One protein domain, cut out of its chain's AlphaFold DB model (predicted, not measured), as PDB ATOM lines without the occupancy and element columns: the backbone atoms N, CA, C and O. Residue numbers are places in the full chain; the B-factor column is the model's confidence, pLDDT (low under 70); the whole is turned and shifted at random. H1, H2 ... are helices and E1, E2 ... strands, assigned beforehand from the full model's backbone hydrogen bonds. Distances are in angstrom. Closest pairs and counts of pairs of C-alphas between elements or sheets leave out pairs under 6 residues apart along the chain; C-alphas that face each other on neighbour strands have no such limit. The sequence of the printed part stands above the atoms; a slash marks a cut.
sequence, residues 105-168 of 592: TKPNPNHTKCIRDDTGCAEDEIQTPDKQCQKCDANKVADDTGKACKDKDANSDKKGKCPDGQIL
ATOM      1  N   THR A 105      17.935  39.873  -5.463       85.06
ATOM      2  CA  THR A 105      17.008  39.009  -6.199       85.06
ATOM      3  C   THR A 105      17.002  39.342  -7.696       85.06
ATOM      4  O   THR A 105      17.303  40.469  -8.109       85.06
ATOM      5  N   LYS A 106      16.631  38.353  -8.512       85.62
ATOM      6  CA  LYS A 106      16.463  38.436  -9.969       85.62
ATOM      7  C   LYS A 106      15.092  37.884 -10.378       85.62
ATOM      8  O   LYS A 106      14.538  37.063  -9.649       85.62
ATOM      9  N   PRO A 107      14.532  38.266 -11.535       88.06
ATOM     10  CA  PRO A 107      13.371  37.574 -12.083       88.06
ATOM     11  C   PRO A 107      13.650  36.081 -12.290       88.06
ATOM     12  O   PRO A 107      14.752  35.685 -12.681       88.06
ATOM     13  N   ASN A 108      12.637  35.248 -12.067       85.56
ATOM     14  CA  ASN A 108      12.627  33.889 -12.593       85.56
ATOM     15  C   ASN A 108      12.568  33.918 -14.140       85.56
ATOM     16  O   ASN A 108      12.186  34.939 -14.715       85.56
ATOM     17  N   PRO A 109      12.887  32.812 -14.845       81.56
ATOM     18  CA  PRO A 109      12.942  32.796 -16.315       81.56
ATOM     19  C   PRO A 109      11.655  33.237 -17.032       81.56
ATOM     20  O   PRO A 109      11.703  33.643 -18.188       81.56
ATOM     21  N   ASN A 110      10.511  33.181 -16.343       81.19
ATOM     22  CA  ASN A 110       9.201  33.554 -16.877       81.19
ATOM     23  C   ASN A 110       8.779  34.993 -16.509       81.19
ATOM     24  O   ASN A 110       7.666  35.389 -16.840       81.19
ATOM     25  N   HIS A 111       9.618  35.757 -15.797       83.44
ATOM     26  CA  HIS A 111       9.318  37.100 -15.279       83.44
ATOM     27  C   HIS A 111       8.002  37.193 -14.467       83.44
ATOM     28  O   HIS A 111       7.334  38.227 -14.438       83.44
ATOM     29  N   THR A 112       7.627  36.115 -13.769       82.25
ATOM     30  CA  THR A 112       6.419  36.046 -12.925       82.25
ATOM     31  C   THR A 112       6.700  36.210 -11.433       82.25
ATOM     32  O   THR A 112       5.801  36.596 -10.695       82.25
ATOM     33  N   LYS A 113       7.923  35.922 -10.971       85.81
ATOM     34  CA  LYS A 113       8.332  36.051  -9.562       85.81
ATOM     35  C   LYS A 113       9.793  36.465  -9.446       85.81
ATOM     36  O   LYS A 113      10.617  36.029 -10.246       85.81
ATOM     37  N   CYS A 114      10.116  37.265  -8.434       85.31
ATOM     38  CA  CYS A 114      11.499  37.538  -8.053       85.31
ATOM     39  C   CYS A 114      12.012  36.381  -7.191       85.31
ATOM     40  O   CYS A 114      11.374  36.024  -6.199       85.31
ATOM     41  N   ILE A 115      13.141  35.803  -7.588       88.06
ATOM     42  CA  ILE A 115      13.853  34.735  -6.886       88.06
ATOM     43  C   ILE A 115      15.185  35.262  -6.359       88.06
ATOM     44  O   ILE A 115      15.842  36.080  -7.006       88.06
ATOM     45  N   ARG A 116      15.598  34.815  -5.175       82.56
ATOM     46  CA  ARG A 116      16.856  35.261  -4.567       82.56
ATOM     47  C   ARG A 116      18.058  34.686  -5.307       82.56
ATOM     48  O   ARG A 116      18.023  33.546  -5.776       82.56
ATOM     49  N   ASP A 117      19.129  35.467  -5.407       80.38
ATOM     50  CA  ASP A 117      20.339  35.053  -6.124       80.38
ATOM     51  C   ASP A 117      21.124  33.937  -5.414       80.38
ATOM     52  O   ASP A 117      21.843  33.194  -6.080       80.38
ATOM     53  N   ASP A 118      20.968  33.813  -4.095       76.75
ATOM     54  CA  ASP A 118      21.708  32.907  -3.212       76.75
ATOM     55  C   ASP A 118      21.015  31.556  -2.962       76.75
ATOM     56  O   ASP A 118      21.675  30.521  -2.898       76.75
ATOM     57  N   THR A 119      19.689  31.565  -2.834       79.50
ATOM     58  CA  THR A 119      18.861  30.405  -2.457       79.50
ATOM     59  C   THR A 119      17.977  29.894  -3.598       79.50
ATOM     60  O   THR A 119      17.572  28.734  -3.582       79.50
ATOM     61  N   GLY A 120      17.667  30.733  -4.595       81.88
ATOM     62  CA  GLY A 120      16.762  30.406  -5.705       81.88
ATOM     63  C   GLY A 120      15.264  30.411  -5.360       81.88
ATOM     64  O   GLY A 120      14.444  30.250  -6.263       81.88
ATOM     65  N   CYS A 121      14.901  30.628  -4.093       85.44
ATOM     66  CA  CYS A 121      13.516  30.703  -3.617       85.44
ATOM     67  C   CYS A 121      12.882  32.078  -3.876       85.44
ATOM     68  O   CYS A 121      13.598  33.047  -4.142       85.44
ATOM     69  N   ALA A 122      11.550  32.184  -3.813       83.81
ATOM     70  CA  ALA A 122      10.858  33.463  -3.989       83.81
ATOM     71  C   ALA A 122      11.119  34.458  -2.834       83.81
ATOM     72  O   ALA A 122      11.565  34.084  -1.750       83.81
ATOM     73  N   GLU A 123      10.812  35.744  -3.047       77.50
ATOM     74  CA  GLU A 123      10.924  36.800  -2.017       77.50
ATOM     75  C   GLU A 123      10.140  36.502  -0.716       77.50
ATOM     76  O   GLU A 123      10.508  37.013   0.340       77.50
ATOM     77  N   ASP A 124       9.073  35.698  -0.785       76.81
ATOM     78  CA  ASP A 124       8.197  35.295   0.326       76.81
ATOM     79  C   ASP A 124       8.458  33.866   0.856       76.81
ATOM     80  O   ASP A 124       7.697  33.350   1.681       76.81
ATOM     81  N   GLU A 125       9.542  33.235   0.403       85.00
ATOM     82  CA  GLU A 125       9.932  31.863   0.734       85.00
ATOM     83  C   GLU A 125      11.314  31.819   1.417       85.00
ATOM     84  O   GLU A 125      12.178  32.675   1.198       85.00
ATOM     85  N   ILE A 126      11.523  30.790   2.241       86.12
ATOM     86  CA  ILE A 126      12.809  30.440   2.857       86.12
ATOM     87  C   ILE A 126      13.322  29.107   2.309       86.12
ATOM     88  O   ILE A 126      12.533  28.238   1.933       86.12
ATOM     89  N   GLN A 127      14.642  28.923   2.285       85.69
ATOM     90  CA  GLN A 127      15.245  27.646   1.902       85.69
ATOM     91  C   GLN A 127      15.368  26.712   3.113       85.69
ATOM     92  O   GLN A 127      16.046  27.031   4.090       85.69
ATOM     93  N   THR A 128      14.733  25.543   3.038       81.62
ATOM     94  CA  THR A 128      14.850  24.477   4.042       81.62
ATOM     95  C   THR A 128      16.222  23.786   3.968       81.62
ATOM     96  O   THR A 128      16.913  23.898   2.949       81.62
ATOM     97  N   PRO A 129      16.639  23.025   5.004       81.00
ATOM     98  CA  PRO A 129      17.889  22.254   4.973       81.00
ATOM     99  C   PRO A 129      18.008  21.306   3.766       81.00
ATOM    100  O   PRO A 129      19.095  21.148   3.213       81.00
ATOM    101  N   ASP A 130      16.880  20.764   3.293       82.56
ATOM    102  CA  ASP A 130      16.784  19.896   2.109       82.56
ATOM    103  C   ASP A 130      16.811  20.667   0.770       82.56
ATOM    104  O   ASP A 130      16.532  20.110  -0.293       82.56
ATOM    105  N   LYS A 131      17.145  21.965   0.812       77.88
ATOM    106  CA  LYS A 131      17.190  22.915  -0.314       77.88
ATOM    107  C   LYS A 131      15.847  23.178  -1.004       77.88
ATOM    108  O   LYS A 131      15.833  23.791  -2.072       77.88
ATOM    109  N   GLN A 132      14.729  22.768  -0.406       84.31
ATOM    110  CA  GLN A 132      13.390  23.086  -0.907       84.31
ATOM    111  C   GLN A 132      12.953  24.479  -0.441       84.31
ATOM    112  O   GLN A 132      13.357  24.948   0.621       84.31
ATOM    113  N   CYS A 133      12.117  25.148  -1.231       87.00
ATOM    114  CA  CYS A 133      11.577  26.459  -0.884       87.00
ATOM    115  C   CYS A 133      10.252  26.300  -0.134       87.00
ATOM    116  O   CYS A 133       9.318  25.682  -0.647       87.00
ATOM    117  N   GLN A 134      10.169  26.857   1.072       87.00
ATOM    118  CA  GLN A 134       8.975  26.839   1.913       87.00
ATOM    119  C   GLN A 134       8.461  28.265   2.114       87.00
ATOM    120  O   GLN A 134       9.209  29.159   2.505       87.00
ATOM    121  N   LYS A 135       7.168  28.480   1.868       86.50
ATOM    122  CA  LYS A 135       6.510  29.769   2.100       86.50
ATOM    123  C   LYS A 135       6.337  30.023   3.600       86.50
ATOM    124  O   LYS A 135       5.973  29.105   4.335       86.50
ATOM    125  N   CYS A 136       6.573  31.256   4.043       81.50
ATOM    126  CA  CYS A 136       6.316  31.647   5.430       81.50
ATOM    127  C   CYS A 136       4.812  31.631   5.768       81.50
ATOM    128  O   CYS A 136       3.967  31.879   4.904       81.50
ATOM    129  N   ASP A 137       4.484  31.378   7.040       81.06
ATOM    130  CA  ASP A 137       3.113  31.467   7.559       81.06
ATOM    131  C   ASP A 137       2.507  32.861   7.335       81.06
ATOM    132  O   ASP A 137       3.227  33.853   7.254       81.06
ATOM    133  N   ALA A 138       1.174  32.966   7.303       67.62
ATOM    134  CA  ALA A 138       0.447  34.165   6.856       67.62
ATOM    135  C   ALA A 138       0.801  35.499   7.563       67.62
ATOM    136  O   ALA A 138       0.538  36.565   7.006       67.62
ATOM    137  N   ASN A 139       1.405  35.447   8.756       62.88
ATOM    138  CA  ASN A 139       1.821  36.615   9.545       62.88
ATOM    139  C   ASN A 139       3.344  36.859   9.545       62.88
ATOM    140  O   ASN A 139       3.819  37.773  10.219       62.88
ATOM    141  N   LYS A 140       4.114  36.065   8.792       74.06
ATOM    142  CA  LYS A 140       5.575  36.141   8.707       74.06
ATOM    143  C   LYS A 140       6.033  36.390   7.273       74.06
ATOM    144  O   LYS A 140       5.396  35.981   6.308       74.06
ATOM    145  N   VAL A 141       7.168  37.060   7.133       76.31
ATOM    146  CA  VAL A 141       7.855  37.302   5.860       76.31
ATOM    147  C   VAL A 141       9.263  36.731   5.942       76.31
ATOM    148  O   VAL A 141       9.849  36.680   7.024       76.31
ATOM    149  N   ALA A 142       9.833  36.301   4.818       78.50
ATOM    150  CA  ALA A 142      11.225  35.876   4.809       78.50
ATOM    151  C   ALA A 142      12.136  37.045   5.236       78.50
ATOM    152  O   ALA A 142      11.940  38.197   4.830       78.50
ATOM    153  N   ASP A 143      13.130  36.752   6.069       77.31
ATOM    154  CA  ASP A 143      14.211  37.670   6.399       77.31
ATOM    155  C   ASP A 143      15.013  38.020   5.140       77.31
ATOM    156  O   ASP A 143      14.859  37.390   4.092       77.31
ATOM    157  N   ASP A 144      15.884  39.024   5.209       71.44
ATOM    158  CA  ASP A 144      16.585  39.509   4.018       71.44
ATOM    159  C   ASP A 144      17.578  38.467   3.450       71.44
ATOM    160  O   ASP A 144      17.857  38.504   2.250       71.44
ATOM    161  N   THR A 145      17.991  37.468   4.248       74.75
ATOM    162  CA  THR A 145      18.837  36.336   3.814       74.75
ATOM    163  C   THR A 145      18.073  35.115   3.283       74.75
ATOM    164  O   THR A 145      18.699  34.205   2.745       74.75
ATOM    165  N   GLY A 146      16.740  35.061   3.411       73.06
ATOM    166  CA  GLY A 146      15.931  33.922   2.947       73.06
ATOM    167  C   GLY A 146      16.137  32.626   3.741       73.06
ATOM    168  O   GLY A 146      15.909  31.537   3.212       73.06
ATOM    169  N   LYS A 147      16.581  32.732   4.998       79.69
ATOM    170  CA  LYS A 147      16.900  31.598   5.886       79.69
ATOM    171  C   LYS A 147      15.977  31.500   7.098       79.69
ATOM    172  O   LYS A 147      15.935  30.451   7.734       79.69
ATOM    173  N   ALA A 148      15.237  32.559   7.424       82.38
ATOM    174  CA  ALA A 148      14.292  32.585   8.535       82.38
ATOM    175  C   ALA A 148      13.020  33.362   8.174       82.38
ATOM    176  O   ALA A 148      13.061  34.338   7.433       82.38
ATOM    177  N   CYS A 149      11.880  32.961   8.728       80.56
ATOM    178  CA  CYS A 149      10.647  33.744   8.655       80.56
ATOM    179  C   CYS A 149      10.579  34.690   9.864       80.56
ATOM    180  O   CYS A 149      10.420  34.222  10.994       80.56
ATOM    181  N   LYS A 150      10.689  36.004   9.632       76.50
ATOM    182  CA  LYS A 150      10.493  37.060  10.643       76.50
ATOM    183  C   LYS A 150       9.029  37.497  10.678       76.50
ATOM    184  O   LYS A 150       8.356  37.462   9.649       76.50
ATOM    185  N   ASP A 151       8.523  37.907  11.838       70.75
ATOM    186  CA  ASP A 151       7.166  38.452  11.932       70.75
ATOM    187  C   ASP A 151       7.019  39.700  11.051       70.75
ATOM    188  O   ASP A 151       7.958  40.485  10.879       70.75
ATOM    189  N   LYS A 152       5.850  39.864  10.423       59.34
ATOM    190  CA  LYS A 152       5.599  41.009   9.547       59.34
ATOM    191  C   LYS A 152       5.483  42.277  10.400       59.34
ATOM    192  O   LYS A 152       4.469  42.468  11.065       59.34
ATOM    193  N   ASP A 153       6.480  43.165  10.319       53.16
ATOM    194  CA  ASP A 153       6.497  44.469  11.003       53.16
ATOM    195  C   ASP A 153       5.185  45.245  10.794       53.16
ATOM    196  O   ASP A 153       4.973  45.865   9.744       53.16
ATOM    197  N   ALA A 154       4.328  45.265  11.820       50.16
ATOM    198  CA  ALA A 154       3.002  45.891  11.785       50.16
ATOM    199  C   ALA A 154       3.043  47.410  11.513       50.16
ATOM    200  O   ALA A 154       2.049  47.999  11.091       50.16
ATOM    201  N   ASN A 155       4.210  48.037  11.713       52.38
ATOM    202  CA  ASN A 155       4.446  49.465  11.495       52.38
ATOM    203  C   ASN A 155       5.149  49.802  10.165       52.38
ATOM    204  O   ASN A 155       5.228  50.977   9.810       52.38
ATOM    205  N   SER A 156       5.630  48.812   9.402       56.97
ATOM    206  CA  SER A 156       6.338  49.067   8.131       56.97
ATOM    207  C   SER A 156       5.444  49.756   7.088       56.97
ATOM    208  O   SER A 156       5.834  50.768   6.503       56.97
ATOM    209  N   ASP A 157       4.205  49.274   6.944       66.38
ATOM    210  CA  ASP A 157       3.186  49.834   6.046       66.38
ATOM    211  C   ASP A 157       2.706  51.242   6.493       66.38
ATOM    212  O   ASP A 157       2.294  52.042   5.652       66.38
ATOM    213  N   LYS A 158       2.789  51.582   7.796       73.06
ATOM    214  CA  LYS A 158       2.377  52.893   8.356       73.06
ATOM    215  C   LYS A 158       3.422  54.002   8.166       73.06
ATOM    216  O   LYS A 158       3.054  55.168   8.050       73.06
ATOM    217  N   LYS A 159       4.718  53.664   8.153       81.00
ATOM    218  CA  LYS A 159       5.816  54.646   8.061       81.00
ATOM    219  C   LYS A 159       5.999  55.205   6.646       81.00
ATOM    220  O   LYS A 159       6.173  56.408   6.463       81.00
ATOM    221  N   GLY A 160       5.983  54.333   5.640       84.69
ATOM    222  CA  GLY A 160       6.293  54.700   4.258       84.69
ATOM    223  C   GLY A 160       7.618  55.463   4.111       84.69
ATOM    224  O   GLY A 160       8.623  55.085   4.710       84.69
ATOM    225  N   LYS A 161       7.618  56.549   3.326       88.31
ATOM    226  CA  LYS A 161       8.778  57.448   3.139       88.31
ATOM    227  C   LYS A 161       8.874  58.574   4.187       88.31
ATOM    228  O   LYS A 161       9.565  59.561   3.945       88.31
ATOM    229  N   CYS A 162       8.184  58.468   5.325       86.88
ATOM    230  CA  CYS A 162       8.300  59.466   6.389       86.88
ATOM    231  C   CYS A 162       9.640  59.376   7.147       86.88
ATOM    232  O   CYS A 162      10.212  58.283   7.252       86.88
ATOM    233  N   PRO A 163      10.143  60.507   7.688       88.12
ATOM    234  CA  PRO A 163      11.302  60.534   8.580       88.12
ATOM    235  C   PRO A 163      11.157  59.611   9.796       88.12
ATOM    236  O   PRO A 163      10.056  59.207  10.175       88.12
ATOM    237  N   ASP A 164      12.276  59.300  10.449       83.25
ATOM    238  CA  ASP A 164      12.255  58.571  11.718       83.25
ATOM    239  C   ASP A 164      11.444  59.328  12.784       83.25
ATOM    240  O   ASP A 164      11.512  60.552  12.892       83.25
ATOM    241  N   GLY A 165      10.631  58.588  13.545       82.62
ATOM    242  CA  GLY A 165       9.662  59.149  14.495       82.62
ATOM    243  C   GLY A 165       8.327  59.604  13.885       82.62
ATOM    244  O   GLY A 165       7.459  60.052  14.631       82.62
ATOM    245  N   GLN A 166       8.133  59.478  12.564       89.06
ATOM    246  CA  GLN A 166       6.902  59.882  11.875       89.06
ATOM    247  C   GLN A 166       6.248  58.747  11.067       89.06
ATOM    248  O   GLN A 166       6.908  57.806  10.624       89.06
ATOM    249  N   ILE A 167       4.940  58.876  10.845       90.06
ATOM    250  CA  ILE A 167       4.082  57.977  10.058       90.06
ATOM    251  C   ILE A 167       3.252  58.763   9.030       90.06
ATOM    252  O   ILE A 167       3.113  59.984   9.131       90.06
ATOM    253  N   LEU A 168       2.694  58.067   8.035       90.00
ATOM    254  CA  LEU A 168       1.780  58.642   7.042       90.00
ATOM    255  C   LEU A 168       0.508  59.185   7.723       90.00
ATOM    256  O   LEU A 168      -0.130  58.457   8.478       90.00
TER     257      LEU A 168
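AT A GLANCE: This is residues 105 to 168 of the 592 residues of an uncharacterized protein of Polytolypa hystricis UAMH7299 (UniProt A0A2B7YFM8). This loose model with little regular structure is a string of three small antiparallel hairpins, E1 with E2, E3 with E4 and E5 with E6, then a thin link to H1 and E7. Of 64 printed residues, 25 are in named elements, mostly strand. The radius of gyration of the C-alphas is 14.1 A, the spans 41 by 24 by 18 A.

IN THESE COORDINATES: Find C-alpha 105 at (17.008, 39.009, -6.199), where E1, residues 105-107, begins. Next come E2, 114-116, E3, 125-127, E4, 133-135, E5, 140-142, E6, 149-151, and H1, 156-159. E7, residues 166-168, ends at C-alpha (1.780, 58.642, 7.042).

HOW THE PARTS SIT: Across the hairpins look for N 106 and O 115, N 126 and O 134, and N 141 and O 150, each 2.8 A apart, within hydrogen-bond range. E2 and E3 are apart. The closest C-alphas of E3 and E5 are Glu 125 and Ala 142, 5.9 A; of H1 and E7, Lys 159 and Ile 167, 4.3 A.

THE WHOLE: The printed part has no cut and no long link; pLDDT is under 70 at residues 138-139 and 152-157.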